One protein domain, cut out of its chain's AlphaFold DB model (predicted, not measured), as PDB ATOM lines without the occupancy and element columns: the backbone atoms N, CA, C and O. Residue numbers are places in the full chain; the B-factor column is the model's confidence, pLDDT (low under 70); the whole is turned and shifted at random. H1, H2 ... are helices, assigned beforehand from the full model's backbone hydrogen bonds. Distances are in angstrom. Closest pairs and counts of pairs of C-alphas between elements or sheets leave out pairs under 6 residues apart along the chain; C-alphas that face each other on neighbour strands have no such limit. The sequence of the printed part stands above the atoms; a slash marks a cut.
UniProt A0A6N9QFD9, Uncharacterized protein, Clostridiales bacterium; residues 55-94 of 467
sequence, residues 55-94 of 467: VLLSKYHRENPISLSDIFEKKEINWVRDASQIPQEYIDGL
ATOM      1  N   VAL A  55     153.608  47.188  42.994       88.38
ATOM      2  CA  VAL A  55     153.790  48.110  44.124       88.38
ATOM      3  C   VAL A  55     152.442  48.444  44.766       88.38
ATOM      4  O   VAL A  55     152.320  48.452  45.993       88.38
ATOM      5  N   LEU A  56     151.413  48.686  43.952       90.06
ATOM      6  CA  LEU A  56     150.072  49.019  44.427       90.06
ATOM      7  C   LEU A  56     149.455  47.863  45.230       90.06
ATOM      8  O   LEU A  56     148.934  48.090  46.324       90.06
ATOM      9  N   LEU A  57     149.574  46.630  44.726       87.38
ATOM     10  CA  LEU A  57     149.156  45.410  45.423       87.38
ATOM     11  C   LEU A  57     149.894  45.242  46.751       87.38
ATOM     12  O   LEU A  57     149.257  45.038  47.787       87.38
ATOM     13  N   SER A  58     151.221  45.386  46.746       83.44
ATOM     14  CA  SER A  58     152.038  45.291  47.960       83.44
ATOM     15  C   SER A  58     151.605  46.316  49.010       83.44
ATOM     16  O   SER A  58     151.439  45.976  50.183       83.44
ATOM     17  N   LYS A  59     151.392  47.571  48.600       86.44
ATOM     18  CA  LYS A  59     150.980  48.649  49.507       86.44
ATOM     19  C   LYS A  59     149.590  48.387  50.086       86.44
ATOM     20  O   LYS A  59     149.407  48.491  51.297       86.44
ATOM     21  N   TYR A  60     148.638  47.979  49.244       88.38
ATOM     22  CA  TYR A  60     147.282  47.645  49.680       88.38
ATOM     23  C   TYR A  60     147.269  46.491  50.685       88.38
ATOM     24  O   TYR A  60     146.610  46.595  51.718       88.38
ATOM     25  N   HIS A  61     148.028  45.422  50.436       82.75
ATOM     26  CA  HIS A  61     148.112  44.279  51.348       82.75
ATOM     27  C   HIS A  61     148.774  44.599  52.683       82.75
ATOM     28  O   HIS A  61     148.391  44.017  53.696       82.75
ATOM     29  N   ARG A  62     149.733  45.529  52.709       81.94
ATOM     30  CA  ARG A  62     150.349  45.972  53.964       81.94
ATOM     31  C   ARG A  62     149.342  46.667  54.877       81.94
ATOM     32  O   ARG A  62     149.365  46.465  56.085       81.94
ATOM     33  N   GLU A  63     148.460  47.473  54.301       85.19
ATOM     34  CA  GLU A  63     147.466  48.250  55.051       85.19
ATOM     35  C   GLU A  63     146.154  47.495  55.279       85.19
ATOM     36  O   GLU A  63     145.383  47.840  56.170       85.19
ATOM     37  N   ASN A  64     145.926  46.434  54.505       83.81
ATOM     38  CA  ASN A  64     144.783  45.537  54.620       83.81
ATOM     39  C   ASN A  64     145.285  44.095  54.806       83.81
ATOM     40  O   ASN A  64     145.082  43.247  53.926       83.81
ATOM     41  N   PRO A  65     145.985  43.806  55.922       76.38
ATOM     42  CA  PRO A  65     146.567  42.496  56.146       76.38
ATOM     43  C   PRO A  65     145.468  41.443  56.287       76.38
ATOM     44  O   PRO A  65     144.477  41.626  56.993       76.38
ATOM     45  N   ILE A  66     145.667  40.303  55.629       70.31
ATOM     46  CA  ILE A  66     144.769  39.155  55.740       70.31
ATOM     47  C   ILE A  66     145.225  38.290  56.910       70.31
ATOM     48  O   ILE A  66     146.403  37.944  57.017       70.31
ATOM     49  N   SER A  67     144.286  37.886  57.767       68.56
ATOM     50  CA  SER A  67     144.607  36.931  58.822       68.56
ATOM     51  C   SER A  67     144.884  35.548  58.237       68.56
ATOM     52  O   SER A  67     144.042  34.948  57.564       68.56
ATOM     53  N   LEU A  68     146.044  34.983  58.578       60.28
ATOM     54  CA  LEU A  68     146.371  33.594  58.256       60.28
ATOM     55  C   LEU A  68     145.346  32.619  58.849       60.28
ATOM     56  O   LEU A  68     145.055  31.599  58.228       60.28
ATOM     57  N   SER A  69     144.765  32.933  60.015       61.84
ATOM     58  CA  SER A  69     143.725  32.095  60.624       61.84
ATOM     59  C   SER A  69     142.496  31.980  59.728       61.84
ATOM     60  O   SER A  69     141.953  30.892  59.581       61.84
ATOM     61  N   ASP A  70     142.105  33.064  59.060       66.38
ATOM     62  CA  ASP A  70     140.938  33.069  58.179       66.38
ATOM     63  C   ASP A  70     141.195  32.249  56.904       66.38
ATOM     64  O   ASP A  70     140.277  31.603  56.390       66.38
ATOM     65  N   ILE A  71     142.453  32.203  56.438       62.31
ATOM     66  CA  ILE A  71     142.888  31.353  55.316       62.31
ATOM     67  C   ILE A  71     142.801  29.879  55.721       62.31
ATOM     68  O   ILE A  71     142.251  29.059  54.982       62.31
ATOM     69  N   PHE A  72     143.305  29.533  56.910       57.97
ATOM     70  CA  PHE A  72     143.268  28.161  57.420       57.97
ATOM     71  C   PHE A  72     141.847  27.680  57.732       57.97
ATOM     72  O   PHE A  72     141.532  26.510  57.510       57.97
ATOM     73  N   GLU A  73     140.978  28.582  58.182       70.81
ATOM     74  CA  GLU A  73     139.565  28.311  58.460       70.81
ATOM     75  C   GLU A  73     138.691  28.288  57.194       70.81
ATOM     76  O   GLU A  73     137.492  28.025  57.290       70.81
ATOM     77  N   LYS A  74     139.272  28.513  56.002       60.50
ATOM     78  CA  LYS A  74     138.567  28.585  54.709       60.50
ATOM     79  C   LYS A  74     137.371  29.540  54.734       60.50
ATOM     80  O   LYS A  74     136.356  29.278  54.083       60.50
ATOM     81  N   LYS A  75     137.470  30.639  55.482       66.44
ATOM     82  CA  LYS A  75     136.467  31.701  55.377       66.44
ATOM     83  C   LYS A  75     136.521  32.272  53.960       66.44
ATOM     84  O   LYS A  75     137.577  32.256  53.326       66.44
ATOM     85  N   GLU A  76     135.387  32.754  53.450       60.19
ATOM     86  CA  GLU A  76     135.378  33.549  52.220       60.19
ATOM     87  C   GLU A  76     136.194  34.818  52.470       60.19
ATOM     88  O   GLU A  76     135.709  35.800  53.025       60.19
ATOM     89  N   ILE A  77     137.473  34.765  52.111       63.38
ATOM     90  CA  ILE A  77     138.350  35.921  52.147       63.38
ATOM     91  C   ILE A  77     138.305  36.552  50.772       63.38
ATOM     92  O   ILE A  77     138.671  35.924  49.774       63.38
ATOM     93  N   ASN A  78     137.901  37.816  50.733       65.94
ATOM     94  CA  ASN A  78     138.029  38.637  49.544       65.94
ATOM     95  C   ASN A  78     139.502  39.050  49.384       65.94
ATOM     96  O   ASN A  78     139.895  40.175  49.686       65.94
ATOM     97  N   TRP A  79     140.348  38.085  49.016       73.38
ATOM     98  CA  TRP A  79     141.759  38.337  48.764       73.38
ATOM     99  C   TRP A  79     141.888  39.030  47.411       73.38
ATOM    100  O   TRP A  79     141.654  38.415  46.370       73.38
ATOM    101  N   VAL A  80     142.267  40.305  47.445       79.62
ATOM    102  CA  VAL A  80     142.666  41.065  46.261       79.62
ATOM    103  C   VAL A  80     143.909  40.408  45.660       79.62
ATOM    104  O   VAL A  80     144.931  40.306  46.322       79.62
ATOM    105  N   ARG A  81     143.811  39.908  44.431       77.50
ATOM    106  CA  ARG A  81     144.921  39.262  43.706       77.50
ATOM    107  C   ARG A  81     145.373  40.061  42.492       77.50
ATOM    108  O   ARG A  81     146.415  39.761  41.924       77.50
ATOM    109  N   ASP A  82     144.567  41.033  42.088       82.44
ATOM    110  CA  ASP A  82     144.787  41.868  40.920       82.44
ATOM    111  C   ASP A  82     144.595  43.337  41.308       82.44
ATOM    112  O   ASP A  82     143.654  43.680  42.028       82.44
ATOM    113  N   ALA A  83     145.493  44.203  40.840       85.31
ATOM    114  CA  ALA A  83     145.474  45.627  41.155       85.31
ATOM    115  C   ALA A  83     144.154  46.309  40.744       85.31
ATOM    116  O   ALA A  83     143.731  47.261  41.394       85.31
ATOM    117  N   SER A  84     143.457  45.793  39.723       88.31
ATOM    118  CA  SER A  84     142.138  46.283  39.290       88.31
ATOM    119  C   SER A  84     141.025  46.079  40.323       88.31
ATOM    120  O   SER A  84     139.972  46.705  40.218       88.31
ATOM    121  N   GLN A  85     141.235  45.215  41.320       89.38
ATOM    122  CA  GLN A  85     140.278  44.968  42.401       89.38
ATOM    123  C   GLN A  85     140.450  45.950  43.571       89.38
ATOM    124  O   GLN A  85     139.642  45.940  44.500       89.38
ATOM    125  N   ILE A  86     141.499  46.779  43.549       89.50
ATOM    126  CA  ILE A  86     141.761  47.771  44.590       89.50
ATOM    127  C   ILE A  86     140.780  48.940  44.418       89.50
ATOM    128  O   ILE A  86     140.655  49.469  43.311       89.50
ATOM    129  N   PRO A  87     140.080  49.371  45.486       92.12
ATOM    130  CA  PRO A  87     139.131  50.477  45.400       92.12
ATOM    131  C   PRO A  87     139.778  51.760  44.863       92.12
ATOM    132  O   PRO A  87     140.838  52.165  45.337       92.12
ATOM    133  N   GLN A  88     139.112  52.447  43.930       90.88
ATOM    134  CA  GLN A  88     139.628  53.700  43.359       90.88
ATOM    135  C   GLN A  88     139.857  54.772  44.438       90.88
ATOM    136  O   GLN A  88     140.861  55.470  44.400       90.88
ATOM    137  N   GLU A  89     138.993  54.821  45.454       90.81
ATOM    138  CA  GLU A  89     139.124  55.706  46.620       90.81
ATOM    139  C   GLU A  89     140.450  55.502  47.370       90.81
ATOM    140  O   GLU A  89     141.045  56.460  47.860       90.81
ATOM    141  N   TYR A  90     140.938  54.256  47.435       92.06
ATOM    142  CA  TYR A  90     142.241  53.955  48.021       92.06
ATOM    143  C   TYR A  90     143.364  54.551  47.171       92.06
ATOM    144  O   TYR A  90     144.261  55.180  47.726       92.06
ATOM    145  N   ILE A  91     143.297  54.375  45.844       91.31
ATOM    146  CA  ILE A  91     144.297  54.861  44.881       91.31
ATOM    147  C   ILE A  91     144.354  56.391  44.887       91.31
ATOM    148  O   ILE A  91     145.442  56.959  44.984       91.31
ATOM    149  N   ASP A  92     143.198  57.052  44.831       89.88
ATOM    150  CA  ASP A  92     143.087  58.513  44.788       89.88
ATOM    151  C   ASP A  92     143.703  59.159  46.039       89.88
ATOM    152  O   ASP A  92     144.369  60.187  45.942       89.88
ATOM    153  N   GLY A  93     143.560  58.510  47.200       91.38
ATOM    154  CA  GLY A  93     144.129  58.980  48.461       91.38
ATOM    155  C   GLY A  93     145.623  58.701  48.654       91.38
ATOM    156  O   GLY A  93     146.169  59.106  49.676       91.38
ATOM    157  N   LEU A  94     146.315  57.999  47.744       91.38
ATOM    158  CA  LEU A  94     147.724  57.624  47.952       91.38
ATOM    159  C   LEU A  94     148.690  58.810  47.916       91.38
ATOM    160  O   LEU A  94     149.694  58.781  48.627       91.38
TER     161      LEU A  94
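What this domain is: This is residues 55 to 94 of the 467 residues of an uncharacterized protein of Clostridiales bacterium (UniProt A0A6N9QFD9). The domain is a long, open loop of chain: H1 and H3 lie toward one end and short H2 at the other, and residues 73 to 87 fold back from H2 to H3. The printed part has 40 residues with three named helices, H1, H2 and H3 in chain order, and no named strand; the class is all helix, though under half of the residues are in named elements. It is loose, with a radius of gyration of the C-alphas of 11.2 A, and a rod spanning 33 by 15 by 15 A.

Where its parts are: H1, the longest helix, is residues 55 to 63, 12.6 A from C-alpha 55 at (153.790, 48.110, 44.124) to C-alpha 63. H2 is residues 68 to 72, 6.3 A. H3 is residues 88 to 92, 6.1 A, ending at C-alpha 92 at (143.087, 58.513, 44.788).

How they stand to each other: H1 and H3 are only just apart, their closest C-alphas 8.2 A from each other. H2 is apart from H1 and from H3. In H1, H2 and H3 every O i to N i+4 pair is within hydrogen-bond range.

The domain as a whole: The C-alphas farthest apart, of Glu 73 and Asp 92, are 33.3 A apart. The printed part has no cut. The link from H1 to H2 is tight, that from H2 to H3 long, with 15 residues. The mean pLDDT of the printed part is 79.1; residues 67 to 72 and 74 to 78 are under 70.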